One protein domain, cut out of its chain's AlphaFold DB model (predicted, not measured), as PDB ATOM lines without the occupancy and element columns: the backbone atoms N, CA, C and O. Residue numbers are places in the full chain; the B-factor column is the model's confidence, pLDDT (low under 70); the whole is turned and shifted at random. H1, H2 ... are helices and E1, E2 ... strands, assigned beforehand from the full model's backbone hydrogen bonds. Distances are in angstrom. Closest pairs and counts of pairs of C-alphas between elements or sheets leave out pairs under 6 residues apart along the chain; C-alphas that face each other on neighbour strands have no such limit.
ATOM      1  N   ARG A 751     226.001 358.824 258.227       80.81
ATOM      2  CA  ARG A 751     225.004 357.810 257.878       80.81
ATOM      3  C   ARG A 751     225.182 356.497 258.653       80.81
ATOM      4  O   ARG A 751     224.187 355.936 259.090       80.81
ATOM      5  N   ALA A 752     226.414 356.020 258.830       80.50
ATOM      6  CA  ALA A 752     226.681 354.802 259.595       80.50
ATOM      7  C   ALA A 752     226.353 354.971 261.089       80.50
ATOM      8  O   ALA A 752     225.908 354.015 261.716       80.50
ATOM      9  N   LEU A 753     226.519 356.181 261.640       82.38
ATOM     10  CA  LEU A 753     226.114 356.509 263.014       82.38
ATOM     11  C   LEU A 753     224.589 356.504 263.175       82.38
ATOM     12  O   LEU A 753     224.069 355.945 264.132       82.38
ATOM     13  N   VAL A 754     223.858 357.053 262.203       83.75
ATOM     14  CA  VAL A 754     222.386 357.006 262.213       83.75
ATOM     15  C   VAL A 754     221.872 355.573 262.047       83.75
ATOM     16  O   VAL A 754     220.927 355.183 262.726       83.75
ATOM     17  N   GLU A 755     222.489 354.770 261.173       85.50
ATOM     18  CA  GLU A 755     222.122 353.358 260.984       85.50
ATOM     19  C   GLU A 755     222.392 352.516 262.244       85.50
ATOM     20  O   GLU A 755     221.568 351.670 262.581       85.50
ATOM     21  N   THR A 756     223.492 352.769 262.964       83.06
ATOM     22  CA  THR A 756     223.782 352.101 264.249       83.06
ATOM     23  C   THR A 756     222.826 352.548 265.350       83.06
ATOM     24  O   THR A 756     222.241 351.698 266.006       83.06
ATOM     25  N   TRP A 757     222.537 353.845 265.469       84.94
ATOM     26  CA  TRP A 757     221.541 354.334 266.427       84.94
ATOM     27  C   TRP A 757     220.134 353.772 266.166       84.94
ATOM     28  O   TRP A 757     219.418 353.430 267.105       84.94
ATOM     29  N   CYS A 758     219.729 353.628 264.897       85.62
ATOM     30  CA  CYS A 758     218.457 352.978 264.564       85.62
ATOM     31  C   CYS A 758     218.452 351.507 265.005       85.62
ATOM     32  O   CYS A 758     217.448 351.047 265.535       85.62
ATOM     33  N   GLN A 759     219.565 350.786 264.827       81.25
ATOM     34  CA  GLN A 759     219.696 349.399 265.286       81.25
ATOM     35  C   GLN A 759     219.636 349.287 266.812       81.25
ATOM     36  O   GLN A 759     218.961 348.395 267.311       81.25
ATOM     37  N   ASP A 760     220.275 350.207 267.536       82.50
ATOM     38  CA  ASP A 760     220.281 350.215 269.004       82.50
ATOM     39  C   ASP A 760     218.889 350.484 269.606       82.50
ATOM     40  O   ASP A 760     218.625 350.097 270.742       82.50
ATOM     41  N   ASN A 761     217.987 351.120 268.846       81.31
ATOM     42  CA  ASN A 761     216.616 351.434 269.263       81.31
ATOM     43  C   ASN A 761     215.544 350.563 268.569       81.31
ATOM     44  O   ASN A 761     214.375 350.941 268.540       81.31
ATOM     45  N   ASP A 762     215.923 349.422 267.978       82.31
ATOM     46  CA  ASP A 762     215.015 348.505 267.259       82.31
ATOM     47  C   ASP A 762     214.212 349.161 266.105       82.31
ATOM     48  O   ASP A 762     213.110 348.735 265.746       82.31
ATOM     49  N   LEU A 763     214.777 350.193 265.471       85.31
ATOM     50  CA  LEU A 763     214.186 350.922 264.348       85.31
ATOM     51  C   LEU A 763     214.744 350.440 262.999       85.31
ATOM     52  O   LEU A 763     215.941 350.205 262.823       85.31
ATOM     53  N   GLN A 764     213.886 350.375 261.981       83.31
ATOM     54  CA  GLN A 764     214.292 350.098 260.603       83.31
ATOM     55  C   GLN A 764     214.622 351.393 259.848       83.31
ATOM     56  O   GLN A 764     213.796 352.303 259.762       83.31
ATOM     57  N   PHE A 765     215.804 351.432 259.223       86.06
ATOM     58  CA  PHE A 765     216.254 352.510 258.336       86.06
ATOM     59  C   PHE A 765     216.159 352.073 256.863       86.06
ATOM     60  O   PHE A 765     217.022 351.358 256.348       86.06
ATOM     61  N   VAL A 766     215.086 352.469 256.169       85.44
ATOM     62  CA  VAL A 766     214.743 351.966 254.825       85.44
ATOM     63  C   VAL A 766     214.931 353.054 253.756       85.44
ATOM     64  O   VAL A 766     214.266 354.088 253.820       85.44
ATOM     65  N   PRO A 767     215.771 352.857 252.722       83.44
ATOM     66  CA  PRO A 767     215.903 353.822 251.633       83.44
ATOM     67  C   PRO A 767     214.632 353.860 250.774       83.44
ATOM     68  O   PRO A 767     214.168 352.837 250.264       83.44
ATOM     69  N   VAL A 768     214.079 355.053 250.562       81.94
ATOM     70  CA  VAL A 768     212.886 355.267 249.738       81.94
ATOM     71  C   VAL A 768     213.312 355.735 248.349       81.94
ATOM     72  O   VAL A 768     214.149 356.622 248.198       81.94
ATOM     73  N   ARG A 769     212.692 355.191 247.293       73.62
ATOM     74  CA  ARG A 769     212.891 355.636 245.897       73.62
ATOM     75  C   ARG A 769     212.191 356.977 245.608       73.62
ATOM     76  O   ARG A 769     211.493 357.116 244.610       73.62
ATOM     77  N   LYS A 770     212.337 357.951 246.503       72.50
ATOM     78  CA  LYS A 770     211.844 359.323 246.364       72.50
ATOM     79  C   LYS A 770     213.023 360.256 246.611       72.50
ATOM     80  O   LYS A 770     213.798 360.033 247.539       72.50
ATOM     81  N   ALA A 771     213.166 361.275 245.774       77.69
ATOM     82  CA  ALA A 771     214.167 362.317 245.948       77.69
ATOM     83  C   ALA A 771     213.481 363.671 246.151       77.69
ATOM     84  O   ALA A 771     212.367 363.888 245.668       77.69
ATOM     85  N   ASN A 772     214.138 364.562 246.886       75.50
ATOM     86  CA  ASN A 772     213.716 365.947 247.053       75.50
ATOM     87  C   ASN A 772     213.959 366.786 245.786       75.50
ATOM     88  O   ASN A 772     214.709 366.356 244.915       75.50
ATOM     89  N   GLU A 773     213.395 368.002 245.686       68.00
ATOM     90  CA  GLU A 773     213.678 368.906 244.541       68.00
ATOM     91  C   GLU A 773     215.169 369.270 244.419       68.00
ATOM     92  O   GLU A 773     215.621 369.679 243.360       68.00
ATOM     93  N   GLN A 774     215.953 369.056 245.480       64.44
ATOM     94  CA  GLN A 774     217.413 369.200 245.497       64.44
ATOM     95  C   GLN A 774     218.166 367.896 245.139       64.44
ATOM     96  O   GLN A 774     219.371 367.803 245.353       64.44
ATOM     97  N   GLY A 775     217.477 366.848 244.668       70.12
ATOM     98  CA  GLY A 775     218.082 365.572 244.251       70.12
ATOM     99  C   GLY A 775     218.525 364.636 245.387       70.12
ATOM    100  O   GLY A 775     219.139 363.605 245.125       70.12
ATOM    101  N   ARG A 776     218.213 364.957 246.648       77.25
ATOM    102  CA  ARG A 776     218.601 364.161 247.830       77.25
ATOM    103  C   ARG A 776     217.617 363.016 248.078       77.25
ATOM    104  O   ARG A 776     216.408 363.237 248.032       77.25
ATOM    105  N   HIS A 777     218.123 361.813 248.351       79.12
ATOM    106  CA  HIS A 777     217.301 360.625 248.607       79.12
ATOM    107  C   HIS A 777     216.670 360.645 250.001       79.12
ATOM    108  O   HIS A 777     217.335 360.982 250.981       79.12
ATOM    109  N   TYR A 778     215.403 360.239 250.075       86.81
ATOM    110  CA  TYR A 778     214.705 360.036 251.338       86.81
ATOM    111  C   TYR A 778     214.982 358.659 251.935       86.81
ATOM    112  O   TYR A 778     215.030 357.648 251.234       86.81
ATOM    113  N   PHE A 779     215.059 358.627 253.255       87.50
ATOM    114  CA  PHE A 779     215.085 357.437 254.087       87.50
ATOM    115  C   PHE A 779     213.836 357.434 254.962       87.50
ATOM    116  O   PHE A 779     213.356 358.486 255.371       87.50
ATOM    117  N   ARG A 780     213.274 356.260 255.221       87.00
ATOM    118  CA  ARG A 780     212.177 356.066 256.163       87.00
ATOM    119  C   ARG A 780     212.743 355.453 257.432       87.00
ATOM    120  O   ARG A 780     213.430 354.438 257.344       87.00
ATOM    121  N   ILE A 781     212.416 356.050 258.570       88.88
ATOM    122  CA  ILE A 781     212.706 355.503 259.897       88.88
ATOM    123  C   ILE A 781     211.384 354.993 260.466       88.88
ATOM    124  O   ILE A 781     210.397 355.728 260.458       88.88
ATOM    125  N   THR A 782     211.324 353.728 260.882       83.81
ATOM    126  CA  THR A 782     210.081 353.111 261.371       83.81
ATOM    127  C   THR A 782     210.334 352.103 262.482       83.81
ATOM    128  O   THR A 782     211.291 351.339 262.409       83.81
ATOM    129  N   ALA A 783     209.457 352.086 263.488       81.06
ATOM    130  CA  ALA A 783     209.461 351.091 264.562       81.06
ATOM    131  C   ALA A 783     208.642 349.828 264.212       81.06
ATOM    132  O   ALA A 783     208.645 348.851 264.956       81.06
ATOM    133  N   ARG A 784     207.917 349.820 263.081       74.88
ATOM    134  CA  ARG A 784     207.045 348.698 262.688       74.88
ATOM    135  C   ARG A 784     207.811 347.660 261.872       74.88
ATOM    136  O   ARG A 784     208.488 347.998 260.902       74.88
ATOM    137  N   MET A 785     207.617 346.378 262.192       64.81
ATOM    138  CA  MET A 785     208.288 345.264 261.500       64.81
ATOM    139  C   MET A 785     207.925 345.136 260.010       64.81
ATOM    140  O   MET A 785     208.739 344.648 259.230       64.81
ATOM    141  N   ASP A 786     206.754 345.638 259.602       67.31
ATOM    142  CA  ASP A 786     206.252 345.570 258.222       67.31
ATOM    143  C   ASP A 786     206.895 346.593 257.258       67.31
ATOM    144  O   ASP A 786     206.578 346.606 256.065       67.31
ATOM    145  N   GLY A 787     207.743 347.511 257.747       61.78
ATOM    146  CA  GLY A 787     208.382 348.564 256.935       61.78
ATOM    147  C   GLY A 787     207.421 349.643 256.386       61.78
ATOM    148  O   GLY A 787     207.814 350.519 255.597       61.78
ATOM    149  N   LYS A 788     206.141 349.587 256.777       64.12
ATOM    150  CA  LYS A 788     205.070 350.532 256.421       64.12
ATOM    151  C   LYS A 788     204.775 351.460 257.608       64.12
ATOM    152  O   LYS A 788     204.681 350.996 258.736       64.12
ATOM    153  N   GLY A 789     204.596 352.756 257.337       67.56
ATOM    154  CA  GLY A 789     204.471 353.796 258.376       67.56
ATOM    155  C   GLY A 789     205.830 354.269 258.908       67.56
ATOM    156  O   GLY A 789     206.842 353.619 258.647       67.56
ATOM    157  N   GLY A 790     205.861 355.412 259.593       76.56
ATOM    158  CA  GLY A 790     207.076 356.062 260.093       76.56
ATOM    159  C   GLY A 790     207.471 357.320 259.312       76.56
ATOM    160  O   GLY A 790     206.897 357.648 258.265       76.56
ATOM    161  N   VAL A 791     208.491 358.014 259.812       83.38
ATOM    162  CA  VAL A 791     208.844 359.373 259.381       83.38
ATOM    163  C   VAL A 791     209.883 359.359 258.251       83.38
ATOM    164  O   VAL A 791     210.735 358.470 258.170       83.38
ATOM    165  N   LEU A 792     209.802 360.336 257.339       87.31
ATOM    166  CA  LEU A 792     210.748 360.503 256.230       87.31
ATOM    167  C   LEU A 792     211.883 361.453 256.624       87.31
ATOM    168  O   LEU A 792     211.636 362.539 257.138       87.31
ATOM    169  N   ALA A 793     213.122 361.073 256.326       87.56
ATOM    170  CA  ALA A 793     214.318 361.840 256.641       87.56
ATOM    171  C   ALA A 793     215.272 361.938 255.442       87.56
ATOM    172  O   ALA A 793     215.328 361.036 254.604       87.56
ATOM    173  N   HIS A 794     216.040 363.020 255.342       87.44
ATOM    174  CA  HIS A 794     217.092 363.174 254.332       87.44
ATOM    175  C   HIS A 794     218.322 363.887 254.910       87.44
ATOM    176  O   HIS A 794     218.207 364.728 255.799       87.44
ATOM    177  N   PHE A 795     219.511 363.562 254.399       85.31
ATOM    178  CA  PHE A 795     220.761 364.199 254.829       85.31
ATOM    179  C   PHE A 795     220.957 365.544 254.117       85.31
ATOM    180  O   PHE A 795     220.869 365.608 252.888       85.31
ATOM    181  N   SER A 796     221.229 366.610 254.874       79.12
ATOM    182  CA  SER A 796     221.536 367.951 254.366       79.12
ATOM    183  C   SER A 796     222.998 368.326 254.600       79.12
ATOM    184  O   SER A 796     223.587 367.957 255.614       79.12
ATOM    185  N   LYS A 797     223.580 369.074 253.652       63.22
ATOM    186  CA  LYS A 797     224.969 369.558 253.721       63.22
ATOM    187  C   LYS A 797     225.121 370.952 254.346       63.22
ATOM    188  O   LYS A 797     226.233 371.309 254.712       63.22
ATOM    189  N   ASP A 798     224.030 371.685 254.555       45.22
ATOM    190  CA  ASP A 798     224.096 373.084 254.983       45.22
ATOM    191  C   ASP A 798     223.444 373.290 256.354       45.22
ATOM    192  O   ASP A 798     222.273 372.952 256.559       45.22
ATOM    193  N   ALA A 799     224.219 373.863 257.277       39.78
ATOM    194  CA  ALA A 799     223.705 374.559 258.445       39.78
ATOM    195  C   ALA A 799     223.192 375.943 258.003       39.78
ATOM    196  O   ALA A 799     223.876 376.643 257.262       39.78
ATOM    197  N   GLY A 822     227.800 365.649 254.908       46.38
ATOM    198  CA  GLY A 822     226.977 366.785 255.327       46.38
ATOM    199  C   GLY A 822     226.225 366.430 256.617       46.38
ATOM    200  O   GLY A 822     225.514 365.427 256.657       46.38
ATOM    201  N   GLY A 823     226.463 367.194 257.688       62.66
ATOM    202  CA  GLY A 823     226.278 366.784 259.089       62.66
ATOM    203  C   GLY A 823     224.922 367.068 259.746       62.66
ATOM    204  O   GLY A 823     224.901 367.330 260.948       62.66
ATOM    205  N   VAL A 824     223.808 367.037 259.003       74.94
ATOM    206  CA  VAL A 824     222.452 367.188 259.576       74.94
ATOM    207  C   VAL A 824     221.457 366.239 258.897       74.94
ATOM    208  O   VAL A 824     221.373 366.188 257.669       74.94
ATOM    209  N   LEU A 825     220.677 365.501 259.687       81.62
ATOM    210  CA  LEU A 825     219.542 364.692 259.246       81.62
ATOM    211  C   LEU A 825     218.252 365.496 259.459       81.62
ATOM    212  O   LEU A 825     217.889 365.815 260.586       81.62
ATOM    213  N   VAL A 826     217.558 365.841 258.376       83.00
ATOM    214  CA  VAL A 826     216.293 366.586 258.432       83.00
ATOM    215  C   VAL A 826     215.135 365.608 258.312       83.00
ATOM    216  O   VAL A 826     215.034 364.885 257.321       83.00
ATOM    217  N   VAL A 827     214.269 365.605 259.317       82.06
ATOM    218  CA  VAL A 827     213.125 364.711 259.480       82.06
ATOM    219  C   VAL A 827     211.849 365.503 259.210       82.06
ATOM    220  O   VAL A 827     211.551 366.470 259.910       82.06
ATOM    221  N   GLU A 828     211.101 365.105 258.185       76.44
ATOM    222  CA  GLU A 828     209.848 365.739 257.774       76.44
ATOM    223  C   GLU A 828     208.657 364.965 258.361       76.44
ATOM    224  O   GLU A 828     208.320 363.871 257.898       76.44
ATOM    225  N   SER A 829     208.010 365.539 259.379       70.88
ATOM    226  CA  SER A 829     206.766 365.026 259.970       70.88
ATOM    227  C   SER A 829     205.602 365.989 259.719       70.88
ATOM    228  O   SER A 829     205.792 367.192 259.557       70.88
ATOM    229  N   ARG A 830     204.364 365.469 259.724       54.06
ATOM    230  CA  ARG A 830     203.133 366.260 259.505       54.06
ATOM    231  C   ARG A 830     202.917 367.362 260.551       54.06
ATOM    232  O   ARG A 830     202.146 368.278 260.290       54.06
ATOM    233  N   LYS A 831     203.552 367.249 261.724       52.09
ATOM    234  CA  LYS A 831     203.388 368.175 262.859       52.09
ATOM    235  C   LYS A 831     204.572 369.139 263.041       52.09
ATOM    236  O   LYS A 831     204.354 370.252 263.507       52.09
ATOM    237  N   SER A 832     205.791 368.755 262.650       55.66
ATOM    238  CA  SER A 832     207.005 369.583 262.783       55.66
ATOM    239  C   SER A 832     208.190 368.996 262.006       55.66
ATOM    240  O   SER A 832     208.375 367.780 261.987       55.66
ATOM    241  N   ASN A 833     209.031 369.852 261.414       72.31
ATOM    242  CA  ASN A 833     210.321 369.437 260.854       72.31
ATOM    243  C   ASN A 833     211.376 369.429 261.965       72.31
ATOM    244  O   ASN A 833     211.586 370.456 262.607       72.31
ATOM    245  N   LEU A 834     212.051 368.300 262.170       79.69
ATOM    246  CA  LEU A 834     213.147 368.168 263.135       79.69
ATOM    247  C   LEU A 834     214.486 368.129 262.399       79.69
ATOM    248  O   LEU A 834     214.616 367.479 261.364       79.69
ATOM    249  N   GLN A 835     215.480 368.844 262.918       80.00
ATOM    250  CA  GLN A 835     216.845 368.838 262.394       80.00
ATOM    251  C   GLN A 835     217.752 368.184 263.429       80.00
ATOM    252  O   GLN A 835     217.882 368.696 264.531       80.00
ATOM    253  N   LEU A 836     218.358 367.058 263.071       80.31
ATOM    254  CA  LEU A 836     219.199 366.256 263.952       80.31
ATOM    255  C   LEU A 836     220.654 366.410 263.521       80.31
ATOM    256  O   LEU A 836     221.019 366.026 262.406       80.31
ATOM    257  N   SER A 837     221.490 366.995 264.372       76.12
ATOM    258  CA  SER A 837     222.911 367.202 264.077       76.12
ATOM    259  C   SER A 837     223.771 366.007 264.500       76.12
ATOM    260  O   SER A 837     223.432 365.263 265.422       76.12
ATOM    261  N   ARG A 838     224.915 365.838 263.822       75.12
ATOM    262  CA  ARG A 838     225.927 364.824 264.163       75.12
ATOM    263  C   ARG A 838     226.508 365.011 265.565       75.12
ATOM    264  O   ARG A 838     226.648 364.030 266.283       75.12
ATOM    265  N   GLU A 839     226.819 366.252 265.937       67.81
ATOM    266  CA  GLU A 839     227.480 366.593 267.207       67.81
ATOM    267  C   GLU A 839     226.682 366.091 268.417       67.81
ATOM    268  O   GLU A 839     227.248 365.488 269.317       67.81
ATOM    269  N   LYS A 840     225.351 366.217 268.376       71.12
ATOM    270  CA  LYS A 840     224.459 365.783 269.461       71.12
ATOM    271  C   LYS A 840     224.269 364.263 269.553       71.12
ATOM    272  O   LYS A 840     223.719 363.787 270.537       71.12
ATOM    273  N   LEU A 841     224.655 363.504 268.521       69.88
ATOM    274  CA  LEU A 841     224.570 362.037 268.504       69.88
ATOM    275  C   LEU A 841     225.837 361.377 269.081       69.88
ATOM    276  O   LEU A 841     225.772 360.244 269.543       69.88
ATOM    277  N   GLU A 842     226.980 362.069 269.038       64.56
ATOM    278  CA  GLU A 842     228.275 361.566 269.526       64.56
ATOM    279  C   GLU A 842     228.514 361.861 271.028       64.56
ATOM    280  O   GLU A 842     229.480 361.345 271.593       64.56
ATOM    281  N   ASP A 843     227.633 362.624 271.693       62.91
ATOM    282  CA  ASP A 843     227.732 362.928 273.128       62.91
ATOM    283  C   ASP A 843     227.439 361.683 274.007       62.91
ATOM    284  O   ASP A 843     226.347 361.111 273.930       62.91
ATOM    285  N   PRO A 844     228.370 361.260 274.889       51.16
ATOM    286  CA  PRO A 844     228.239 360.036 275.692       51.16
ATOM    287  C   PRO A 844     227.212 360.117 276.840       51.16
ATOM    288  O   PRO A 844     226.865 359.083 277.406       51.16
ATOM    289  N   ASP A 845     226.685 361.306 277.157       49.66
ATOM    290  CA  ASP A 845     225.726 361.548 278.249       49.66
ATOM    291  C   ASP A 845     224.309 361.874 277.731       49.66
ATOM    292  O   ASP A 845     223.684 362.864 278.120       49.66
ATOM    293  N   MET A 846     223.752 361.004 276.878       53.66
ATOM    294  CA  MET A 846     222.387 361.109 276.315       53.66
ATOM    295  C   MET A 846     221.248 361.200 277.358       53.66
ATOM    296  O   MET A 846     220.109 361.478 276.987       53.66
ATOM    297  N   ASN A 847     221.523 360.986 278.651       45.34
ATOM    298  CA  ASN A 847     220.514 360.926 279.716       45.34
ATOM    299  C   ASN A 847     220.549 362.107 280.712       45.34
ATOM    300  O   ASN A 847     219.848 362.073 281.723       45.34
ATOM    301  N   SER A 848     221.347 363.156 280.463       42.12
ATOM    302  CA  SER A 848     221.321 364.385 281.273       42.12
ATOM    303  C   SER A 848     220.875 365.586 280.428       42.12
ATOM    304  O   SER A 848     221.339 365.803 279.312       42.12
ATOM    305  N   GLY A 849     219.859 366.299 280.922       46.50
ATOM    306  CA  GLY A 849     219.014 367.208 280.147       46.50
ATOM    307  C   GLY A 849     219.767 368.281 279.357       46.50
ATOM    308  O   GLY A 849     220.308 369.219 279.933       46.50
ATOM    309  N   GLY A 850     219.723 368.173 278.027       45.50
ATOM    310  CA  GLY A 850     220.101 369.249 277.107       45.50
ATOM    311  C   GLY A 850     220.456 368.787 275.690       45.50
ATOM    312  O   GLY A 850     219.946 369.356 274.728       45.50
ATOM    313  N   GLY A 851     221.283 367.745 275.544       43.03
ATOM    314  CA  GLY A 851     221.858 367.344 274.244       43.03
ATOM    315  C   GLY A 851     220.996 366.400 273.392       43.03
ATOM    316  O   GLY A 851     220.898 366.580 272.180       43.03
ATOM    317  N   GLY A 852     220.309 365.434 274.014       58.69
ATOM    318  CA  GLY A 852     219.588 364.352 273.319       58.69
ATOM    319  C   GLY A 852     218.116 364.617 272.975       58.69
ATOM    320  O   GLY A 852     217.480 363.769 272.352       58.69
ATOM    321  N   ALA A 853     217.563 365.778 273.349       66.62
ATOM    322  CA  ALA A 853     216.116 366.037 273.306       66.62
ATOM    323  C   ALA A 853     215.483 365.870 271.908       66.62
ATOM    324  O   ALA A 853     214.322 365.486 271.783       66.62
ATOM    325  N   GLU A 854     216.234 366.147 270.841       73.44
ATOM    326  CA  GLU A 854     215.746 366.022 269.461       73.44
ATOM    327  C   GLU A 854     215.687 364.551 269.008       73.44
ATOM    328  O   GLU A 854     214.737 364.153 268.331       73.44
ATOM    329  N   TRP A 855     216.655 363.726 269.428       76.12
ATOM    330  CA  TRP A 855     216.684 362.285 269.149       76.12
ATOM    331  C   TRP A 855     215.648 361.524 269.988       76.12
ATOM    332  O   TRP A 855     214.990 360.623 269.468       76.12
ATOM    333  N   THR A 856     215.422 361.932 271.242       77.31
ATOM    334  CA  THR A 856     214.328 361.396 272.073       77.31
ATOM    335  C   THR A 856     212.961 361.824 271.545       77.31
ATOM    336  O   THR A 856     212.048 361.011 271.493       77.31
ATOM    337  N   SER A 857     212.821 363.061 271.053       77.38
ATOM    338  CA  SER A 857     211.590 363.517 270.393       77.38
ATOM    339  C   SER A 857     211.283 362.710 269.124       77.38
ATOM    340  O   SER A 857     210.123 362.398 268.853       77.38
ATOM    341  N   LEU A 858     212.311 362.313 268.364       78.94
ATOM    342  CA  LEU A 858     212.146 361.402 267.232       78.94
ATOM    343  C   LEU A 858     211.694 360.000 267.669       78.94
ATOM    344  O   LEU A 858     210.801 359.444 267.028       78.94
ATOM    345  N   LEU A 859     212.255 359.447 268.749       79.50
ATOM    346  CA  LEU A 859     211.801 358.175 269.330       79.50
ATOM    347  C   LEU A 859     210.333 358.247 269.764       79.50
ATOM    348  O   LEU A 859     209.539 357.413 269.335       79.50
ATOM    349  N   ASP A 860     209.954 359.274 270.526       78.62
ATOM    350  CA  ASP A 860     208.576 359.465 270.994       78.62
ATOM    351  C   ASP A 860     207.590 359.585 269.827       78.62
ATOM    352  O   ASP A 860     206.515 358.986 269.849       78.62
ATOM    353  N   MET A 861     207.953 360.313 268.764       75.31
ATOM    354  CA  MET A 861     207.124 360.394 267.558       75.31
ATOM    355  C   MET A 861     206.975 359.042 266.855       75.31
ATOM    356  O   MET A 861     205.881 358.720 266.396       75.31
ATOM    357  N   LEU A 862     208.056 358.267 266.740       75.31
ATOM    358  CA  LEU A 862     208.036 356.981 266.046       75.31
ATOM    359  C   LEU A 862     207.261 355.916 266.823       75.31
ATOM    360  O   LEU A 862     206.557 355.127 266.197       75.31
ATOM    361  N   TYR A 863     207.338 355.922 268.156       75.00
ATOM    362  CA  TYR A 863     206.534 355.043 269.006       75.00
ATOM    363  C   TYR A 863     205.077 355.496 269.132       75.00
ATOM    364  O   TYR A 863     204.206 354.650 269.292       75.00
ATOM    365  N   ALA A 864     204.777 356.793 269.014       70.19
ATOM    366  CA  ALA A 864     203.395 357.276 268.963       70.19
ATOM    367  C   ALA A 864     202.694 356.977 267.620       70.19
ATOM    368  O   ALA A 864     201.465 356.984 267.558       70.19
ATOM    369  N   GLU A 865     203.456 356.776 266.538       59.28
ATOM    370  CA  GLU A 865     202.938 356.458 265.196       59.28
ATOM    371  C   GLU A 865     202.911 354.940 264.896       59.28
ATOM    372  O   GLU A 865     202.242 354.510 263.946       59.28
ATOM    373  N   ALA A 866     203.635 354.136 265.684       53.34
ATOM    374  CA  ALA A 866     203.629 352.671 265.634       53.34
ATOM    375  C   ALA A 866     202.348 352.097 266.244       53.34
ATOM    376  O   ALA A 866     201.765 351.202 265.578       53.34
TER     377      ALA A 866
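Overview. This is residues 751 to 799 and 822 to 866 of the 866 residues of the protein "GC-rich sequence DNA-binding factor-like protein-domain-containing protein" of Microdochium bolleyi (UniProt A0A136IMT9). A strongly twisted wall of five strands has two helices over one face, H1 over the E1 and E2 part and H2 over the E3 to E5 part. A long loop, residues 838 to 852, swings out beyond the far end of E5 before the chain folds back into H2. The printed part has 94 residues, with two named helices and five named strands in the order H1, E1, E2, E3, E4, E5, H2. The sheet runs E1, E2, E3, E4, E5, wholly antiparallel, and the class is mixed, helices and strands, in two layers, a sheet with its helices on one face. The whole is compact, with a radius of gyration of the C-alphas of 12.8 A, and rounded, spanning 37 by 32 by 26 A.

Arrangement. H1, residues 751 to 760, is on the sheet at a height of 8.5 A. It lies over E2, residues 777 to 782, and runs along it at 9 degrees on the local plane. The closest C-alphas of H1 and E1, residues 764 to 771, are those of Cys 758 and Gln 764, 6.4 A apart. E1, E2 and E3, residues 791 to 796, form a meander, each strand the antiparallel neighbour of the one before. E1 and E2 are a hairpin, with N 766 and O 780 at 2.8 A, within hydrogen-bond range. E2 and E3 are a hairpin too, with N 779 and O 793 at 2.8 A. E3 and E4, residues 824 to 828, are antiparallel at 147 degrees, with N 794 and O 826 at 2.9 A. E4 and E5, residues 833 to 837, are a hairpin, with N 825 and O 836 at 2.8 A. H2, residues 853 to 865, is on the sheet at a height of 8.4 A, over E3 and along it at 1 degrees on the local plane; it only just fails to lie over E4 and E5, with 2 of its C-alphas on each. The closest C-alphas of H2 and E5 are those of Leu 836 and Glu 854, 6.5 A apart. H1 and H2 are apart, and in both each O i to N i+4 pair is within hydrogen-bond range.

Along the chain. H1 begins at C-alpha 751, (225.004, 357.810, 257.878), and is 14.3 A long. E1 is 19.1 A long and ends at C-alpha 771, (214.167, 362.317, 245.948). E2 is 16.5 A, E3 16.1 A, E4 12.8 A and E5 13.2 A long. H2 is 18.2 A long and ends at C-alpha 865, (202.938, 356.458, 265.196).

Size, cuts and confidence. The two farthest C-alphas, those of Glu 773 and Ser 848, are 37.8 A apart. Residues 800 to 821 are not printed, and C-alphas 799 and 822 are 9.0 A apart across this cut. The link from E5 to H2 is long, with 15 residues. The mean pLDDT of the printed part is 72.3, and 31 residues are under 70, among them residues 841 to 853.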